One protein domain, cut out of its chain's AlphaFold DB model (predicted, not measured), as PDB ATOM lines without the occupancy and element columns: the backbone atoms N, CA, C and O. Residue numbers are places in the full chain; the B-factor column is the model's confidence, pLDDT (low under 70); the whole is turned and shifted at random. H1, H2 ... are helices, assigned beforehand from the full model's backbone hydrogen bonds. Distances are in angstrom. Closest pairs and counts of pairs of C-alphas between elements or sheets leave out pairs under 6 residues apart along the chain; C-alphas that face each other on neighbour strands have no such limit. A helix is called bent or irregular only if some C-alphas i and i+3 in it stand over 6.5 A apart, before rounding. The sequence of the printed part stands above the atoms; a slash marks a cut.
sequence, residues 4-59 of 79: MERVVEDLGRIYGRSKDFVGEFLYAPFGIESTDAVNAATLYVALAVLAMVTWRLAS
ATOM      1  N   MET A   4     310.636 353.497 273.571       60.31
ATOM      2  CA  MET A   4     311.243 352.293 272.997       60.31
ATOM      3  C   MET A   4     311.263 352.333 271.460       60.31
ATOM      4  O   MET A   4     312.254 351.945 270.856       60.31
ATOM      5  N   GLU A   5     310.207 352.856 270.827       65.88
ATOM      6  CA  GLU A   5     310.141 353.005 269.360       65.88
ATOM      7  C   GLU A   5     311.203 353.980 268.848       65.88
ATOM      8  O   GLU A   5     311.870 353.694 267.861       65.88
ATOM      9  N   ARG A   6     311.425 355.088 269.569       69.25
ATOM     10  CA  ARG A   6     312.487 356.053 269.244       69.25
ATOM     11  C   ARG A   6     313.881 355.451 269.366       69.25
ATOM     12  O   ARG A   6     314.709 355.675 268.497       69.25
ATOM     13  N   VAL A   7     314.125 354.658 270.410       65.12
ATOM     14  CA  VAL A   7     315.408 353.966 270.595       65.12
ATOM     15  C   VAL A   7     315.659 352.986 269.451       65.12
ATOM     16  O   VAL A   7     316.754 352.968 268.905       65.12
ATOM     17  N   VAL A   8     314.650 352.212 269.040       68.56
ATOM     18  CA  VAL A   8     314.770 351.273 267.913       68.56
ATOM     19  C   VAL A   8     315.002 352.003 266.586       68.56
ATOM     20  O   VAL A   8     315.835 351.569 265.793       68.56
ATOM     21  N   GLU A   9     314.315 353.120 266.350       72.75
ATOM     22  CA  GLU A   9     314.481 353.928 265.136       72.75
ATOM     23  C   GLU A   9     315.862 354.607 265.078       72.75
ATOM     24  O   GLU A   9     316.527 354.577 264.036       72.75
ATOM     25  N   ASP A  10     316.346 355.131 266.209       68.94
ATOM     26  CA  ASP A  10     317.699 355.682 266.334       68.94
ATOM     27  C   ASP A  10     318.764 354.591 266.157       68.94
ATOM     28  O   ASP A  10     319.738 354.794 265.429       68.94
ATOM     29  N   LEU A  11     318.560 353.402 266.735       64.44
ATOM     30  CA  LEU A  11     319.431 352.242 266.518       64.44
ATOM     31  C   LEU A  11     319.453 351.820 265.047       64.44
ATOM     32  O   LEU A  11     320.527 351.538 264.521       64.44
ATOM     33  N   GLY A  12     318.306 351.829 264.365       66.94
ATOM     34  CA  GLY A  12     318.216 351.528 262.936       66.94
ATOM     35  C   GLY A  12     318.984 352.532 262.072       66.94
ATOM     36  O   GLY A  12     319.755 352.132 261.195       66.94
ATOM     37  N   ARG A  13     318.852 353.836 262.352       66.62
ATOM     38  CA  ARG A  13     319.605 354.892 261.646       66.62
ATOM     39  C   ARG A  13     321.107 354.821 261.899       66.62
ATOM     40  O   ARG A  13     321.891 354.990 260.964       66.62
ATOM     41  N   ILE A  14     321.512 354.574 263.143       63.22
ATOM     42  CA  ILE A  14     322.926 354.431 263.510       63.22
ATOM     43  C   ILE A  14     323.513 353.180 262.851       63.22
ATOM     44  O   ILE A  14     324.615 353.237 262.306       63.22
ATOM     45  N   TYR A  15     322.768 352.073 262.828       62.53
ATOM     46  CA  TYR A  15     323.182 350.826 262.189       62.53
ATOM     47  C   TYR A  15     323.383 350.982 260.674       62.53
ATOM     48  O   TYR A  15     324.389 350.508 260.150       62.53
ATOM     49  N   GLY A  16     322.492 351.713 259.991       62.56
ATOM     50  CA  GLY A  16     322.636 352.038 258.567       62.56
ATOM     51  C   GLY A  16     323.938 352.786 258.260       62.56
ATOM     52  O   GLY A  16     324.749 352.299 257.480       62.56
ATOM     53  N   ARG A  17     324.214 353.895 258.965       65.56
ATOM     54  CA  ARG A  17     325.488 354.634 258.803       65.56
ATOM     55  C   ARG A  17     326.721 353.808 259.158       65.56
ATOM     56  O   ARG A  17     327.781 354.000 258.571       65.56
ATOM     57  N   SER A  18     326.600 352.929 260.149       63.31
ATOM     58  CA  SER A  18     327.718 352.096 260.592       63.31
ATOM     59  C   SER A  18     328.083 351.047 259.542       63.31
ATOM     60  O   SER A  18     329.264 350.772 259.363       63.31
ATOM     61  N   LYS A  19     327.098 350.493 258.823       64.56
ATOM     62  CA  LYS A  19     327.337 349.569 257.704       64.56
ATOM     63  C   LYS A  19     328.101 350.230 256.565       64.56
ATOM     64  O   LYS A  19     329.057 349.633 256.086       64.56
ATOM     65  N   ASP A  20     327.718 351.446 256.181       66.50
ATOM     66  CA  ASP A  20     328.403 352.183 255.112       66.50
ATOM     67  C   ASP A  20     329.849 352.501 255.510       66.50
ATOM     68  O   ASP A  20     330.777 352.274 254.739       66.50
ATOM     69  N   PHE A  21     330.059 352.913 256.766       69.19
ATOM     70  CA  PHE A  21     331.394 353.174 257.297       69.19
ATOM     71  C   PHE A  21     332.266 351.913 257.351       69.19
ATOM     72  O   PHE A  21     333.416 351.950 256.933       69.19
ATOM     73  N   VAL A  22     331.743 350.787 257.843       66.88
ATOM     74  CA  VAL A  22     332.464 349.498 257.846       66.88
ATOM     75  C   VAL A  22     332.762 349.072 256.407       66.88
ATOM     76  O   VAL A  22     333.892 348.695 256.110       66.88
ATOM     77  N   GLY A  23     331.783 349.219 255.514       66.75
ATOM     78  CA  GLY A  23     331.908 349.017 254.076       66.75
ATOM     79  C   GLY A  23     333.130 349.721 253.485       66.75
ATOM     80  O   GLY A  23     334.018 349.103 252.891       66.75
ATOM     81  N   GLU A  24     333.185 351.028 253.707       68.00
ATOM     82  CA  GLU A  24     334.186 351.923 253.137       68.00
ATOM     83  C   GLU A  24     335.555 351.808 253.823       68.00
ATOM     84  O   GLU A  24     336.583 351.780 253.154       68.00
ATOM     85  N   PHE A  25     335.611 351.669 255.148       70.75
ATOM     86  CA  PHE A  25     336.891 351.632 255.864       70.75
ATOM     87  C   PHE A  25     337.556 350.254 255.868       70.75
ATOM     88  O   PHE A  25     338.784 350.170 255.827       70.75
ATOM     89  N   LEU A  26     336.774 349.172 255.963       70.44
ATOM     90  CA  LEU A  26     337.324 347.823 256.122       70.44
ATOM     91  C   LEU A  26     337.469 347.069 254.808       70.44
ATOM     92  O   LEU A  26     338.350 346.219 254.741       70.44
ATOM     93  N   TYR A  27     336.655 347.350 253.786       71.25
ATOM     94  CA  TYR A  27     336.664 346.558 252.546       71.25
ATOM     95  C   TYR A  27     337.143 347.324 251.320       71.25
ATOM     96  O   TYR A  27     337.836 346.728 250.491       71.25
ATOM     97  N   ALA A  28     336.866 348.629 251.220       69.12
ATOM     98  CA  ALA A  28     337.367 349.454 250.119       69.12
ATOM     99  C   ALA A  28     338.897 349.386 249.923       69.12
ATOM    100  O   ALA A  28     339.321 349.240 248.775       69.12
ATOM    101  N   PRO A  29     339.753 349.389 250.973       71.50
ATOM    102  CA  PRO A  29     341.201 349.247 250.776       71.50
ATOM    103  C   PRO A  29     341.633 347.876 250.230       71.50
ATOM    104  O   PRO A  29     342.753 347.747 249.742       71.50
ATOM    105  N   PHE A  30     340.764 346.862 250.274       75.94
ATOM    106  CA  PHE A  30     341.023 345.526 249.727       75.94
ATOM    107  C   PHE A  30     340.297 345.269 248.397       75.94
ATOM    108  O   PHE A  30     340.384 344.164 247.866       75.94
ATOM    109  N   GLY A  31     339.581 346.266 247.857       72.62
ATOM    110  CA  GLY A  31     338.795 346.124 246.627       72.62
ATOM    111  C   GLY A  31     337.628 345.139 246.750       72.62
ATOM    112  O   GLY A  31     337.184 344.589 245.746       72.62
ATOM    113  N   ILE A  32     337.155 344.878 247.973       75.50
ATOM    114  CA  ILE A  32     336.043 343.962 248.235       75.50
ATOM    115  C   ILE A  32     334.747 344.774 248.246       75.50
ATOM    116  O   ILE A  32     334.616 345.733 249.006       75.50
ATOM    117  N   GLU A  33     333.765 344.375 247.436       70.88
ATOM    118  CA  GLU A  33     332.426 344.953 247.524       70.88
ATOM    119  C   GLU A  33     331.763 344.548 248.845       70.88
ATOM    120  O   GLU A  33     331.550 343.369 249.149       70.88
ATOM    121  N   SER A  34     331.430 345.561 249.641       67.44
ATOM    122  CA  SER A  34     330.681 345.429 250.885       67.44
ATOM    123  C   SER A  34     329.244 344.993 250.587       67.44
ATOM    124  O   SER A  34     328.344 345.816 250.423       67.44
ATOM    125  N   THR A  35     329.017 343.683 250.528       74.94
ATOM    126  CA  THR A  35     327.669 343.105 250.468       74.94
ATOM    127  C   THR A  35     327.080 342.949 251.869       74.94
ATOM    128  O   THR A  35     327.803 342.796 252.857       74.94
ATOM    129  N   ASP A  36     325.747 342.923 251.974       74.25
ATOM    130  CA  ASP A  36     325.052 342.715 253.253       74.25
ATOM    131  C   ASP A  36     325.509 341.442 253.984       74.25
ATOM    132  O   ASP A  36     325.599 341.433 255.212       74.25
ATOM    133  N   ALA A  37     325.856 340.389 253.237       72.81
ATOM    134  CA  ALA A  37     326.368 339.138 253.786       72.81
ATOM    135  C   ALA A  37     327.757 339.299 254.431       72.81
ATOM    136  O   ALA A  37     327.995 338.787 255.525       72.81
ATOM    137  N   VAL A  38     328.663 340.036 253.782       73.44
ATOM    138  CA  VAL A  38     330.026 340.288 254.279       73.44
ATOM    139  C   VAL A  38     329.997 341.186 255.520       73.44
ATOM    140  O   VAL A  38     330.664 340.894 256.520       73.44
ATOM    141  N   ASN A  39     329.140 342.211 255.500       73.81
ATOM    142  CA  ASN A  39     328.890 343.064 256.659       73.81
ATOM    143  C   ASN A  39     328.296 342.274 257.830       73.81
ATOM    144  O   ASN A  39     328.764 342.411 258.961       73.81
ATOM    145  N   ALA A  40     327.310 341.407 257.574       76.19
ATOM    146  CA  ALA A  40     326.736 340.545 258.604       76.19
ATOM    147  C   ALA A  40     327.798 339.617 259.212       76.19
ATOM    148  O   ALA A  40     327.940 339.576 260.435       76.19
ATOM    149  N   ALA A  41     328.590 338.932 258.380       75.31
ATOM    150  CA  ALA A  41     329.667 338.053 258.834       75.31
ATOM    151  C   ALA A  41     330.670 338.794 259.731       75.31
ATOM    152  O   ALA A  41     331.087 338.284 260.770       75.31
ATOM    153  N   THR A  42     330.999 340.030 259.377       79.50
ATOM    154  CA  THR A  42     331.971 340.832 260.130       79.50
ATOM    155  C   THR A  42     331.402 341.339 261.444       79.50
ATOM    156  O   THR A  42     332.105 341.326 262.454       79.50
ATOM    157  N   LEU A  43     330.109 341.666 261.481       79.75
ATOM    158  CA  LEU A  43     329.406 341.957 262.730       79.75
ATOM    159  C   LEU A  43     329.394 340.744 263.674       79.75
ATOM    160  O   LEU A  43     329.639 340.895 264.871       79.75
ATOM    161  N   TYR A  44     329.158 339.538 263.145       78.62
ATOM    162  CA  TYR A  44     329.207 338.300 263.932       78.62
ATOM    163  C   TYR A  44     330.603 338.024 264.491       78.62
ATOM    164  O   TYR A  44     330.734 337.693 265.670       78.62
ATOM    165  N   VAL A  45     331.649 338.194 263.678       80.25
ATOM    166  CA  VAL A  45     333.040 338.046 264.133       80.25
ATOM    167  C   VAL A  45     333.365 339.077 265.214       80.25
ATOM    168  O   VAL A  45     333.919 338.715 266.251       80.25
ATOM    169  N   ALA A  46     332.965 340.337 265.028       80.75
ATOM    170  CA  ALA A  46     333.168 341.387 266.023       80.75
ATOM    171  C   ALA A  46     332.475 341.057 267.359       80.75
ATOM    172  O   ALA A  46     333.090 341.183 268.421       80.75
ATOM    173  N   LEU A  47     331.233 340.564 267.314       83.44
ATOM    174  CA  LEU A  47     330.503 340.106 268.500       83.44
ATOM    175  C   LEU A  47     331.195 338.923 269.188       83.44
ATOM    176  O   LEU A  47     331.303 338.910 270.414       83.44
ATOM    177  N   ALA A  48     331.705 337.956 268.421       79.38
ATOM    178  CA  ALA A  48     332.435 336.813 268.966       79.38
ATOM    179  C   ALA A  48     333.733 337.241 269.675       79.38
ATOM    180  O   ALA A  48     334.032 336.754 270.767       79.38
ATOM    181  N   VAL A  49     334.474 338.194 269.100       84.25
ATOM    182  CA  VAL A  49     335.674 338.772 269.728       84.25
ATOM    183  C   VAL A  49     335.310 339.490 271.028       84.25
ATOM    184  O   VAL A  49     335.947 339.253 272.055       84.25
ATOM    185  N   LEU A  50     334.257 340.309 271.023       87.25
ATOM    186  CA  LEU A  50     333.749 340.985 272.223       87.25
ATOM    187  C   LEU A  50     333.360 339.993 273.326       87.25
ATOM    188  O   LEU A  50     333.738 340.178 274.486       87.25
ATOM    189  N   ALA A  51     332.663 338.913 272.970       85.12
ATOM    190  CA  ALA A  51     332.301 337.847 273.900       85.12
ATOM    191  C   ALA A  51     333.542 337.140 274.477       85.12
ATOM    192  O   ALA A  51     333.625 336.902 275.680       85.12
ATOM    193  N   MET A  52     334.550 336.858 273.648       86.94
ATOM    194  CA  MET A  52     335.802 336.251 274.108       86.94
ATOM    195  C   MET A  52     336.574 337.178 275.058       86.94
ATOM    196  O   MET A  52     337.071 336.722 276.090       86.94
ATOM    197  N   VAL A  53     336.682 338.468 274.727       85.75
ATOM    198  CA  VAL A  53     337.386 339.468 275.545       85.75
ATOM    199  C   VAL A  53     336.689 339.644 276.890       85.75
ATOM    200  O   VAL A  53     337.342 339.585 277.931       85.75
ATOM    201  N   THR A  54     335.366 339.797 276.888       86.69
ATOM    202  CA  THR A  54     334.581 339.900 278.127       86.69
ATOM    203  C   THR A  54     334.694 338.633 278.971       86.69
ATOM    204  O   THR A  54     334.931 338.730 280.173       86.69
ATOM    205  N   TRP A  55     334.650 337.447 278.357       82.81
ATOM    206  CA  TRP A  55     334.877 336.181 279.057       82.81
ATOM    207  C   TRP A  55     336.284 336.080 279.665       82.81
ATOM    208  O   TRP A  55     336.433 335.643 280.807       82.81
ATOM    209  N   ARG A  56     337.317 336.525 278.942       79.94
ATOM    210  CA  ARG A  56     338.707 336.581 279.428       79.94
ATOM    211  C   ARG A  56     338.887 337.554 280.589       79.94
ATOM    212  O   ARG A  56     339.618 337.230 281.518       79.94
ATOM    213  N   LEU A  57     338.241 338.717 280.542       83.12
ATOM    214  CA  LEU A  57     338.268 339.695 281.634       83.12
ATOM    215  C   LEU A  57     337.517 339.178 282.867       83.12
ATOM    216  O   LEU A  57     337.975 339.368 283.991       83.12
ATOM    217  N   ALA A  58     336.389 338.497 282.654       80.69
ATOM    218  CA  ALA A  58     335.575 337.924 283.722       80.69
ATOM    219  C   ALA A  58     336.175 336.648 284.335       80.69
ATOM    220  O   ALA A  58     335.830 336.295 285.461       80.69
ATOM    221  N   SER A  59     337.066 335.957 283.619       75.31
ATOM    222  CA  SER A  59     337.724 334.732 284.078       75.31
ATOM    223  C   SER A  59     339.140 335.047 284.578       75.31
ATOM    224  O   SER A  59     340.094 334.950 283.801       75.31
TER     225      SER A  59
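AT A GLANCE: This is residues 4 to 59 of the 79 residues of an uncharacterized protein of Halovulum dunhuangense (UniProt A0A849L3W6). Two long helices, H1 and then H2, make an open L, with the tight link of residues 31 to 35 at its corner. The free arms, residues 4 to 17 of H1 and residues 44 to 59, stick out from that corner. The printed part has 56 residues, is all helix with no named strand, and is loose and flat: radius of gyration of the C-alphas 14.1 A, spans 39 by 35 by 16 A.

HOW THE PARTS SIT: H1, residues 4 to 30, and H2, residues 36 to 58, only just touch, with 3 pairs of C-alphas within 8 A, through residues 19 to 23 of H1 and residue 39 of H2 alone. The closest C-alphas are those of Lys 19 and Asn 39, 6.8 A apart. Their lines stand about perpendicular, at 77 degrees. In H2 every O i to N i+4 pair is within hydrogen-bond range, in H1 20 of 23.

IN THESE COORDINATES: H1 runs 38.4 A from C-alpha 4 at (311.243, 352.293, 272.997); it is only just irregular, C-alphas 26 and 29 being 6.8 A apart, and its line is rough. H2 runs 32.6 A to C-alpha 58 at (335.575, 337.924, 283.722).

THE WHOLE: The C-alphas farthest apart, those of Gly 31 and Ser 59, are 39.2 A apart. The printed part has no cut. Confidence is under 70 at residues 4 to 8, 10 to 24, 28 and 34.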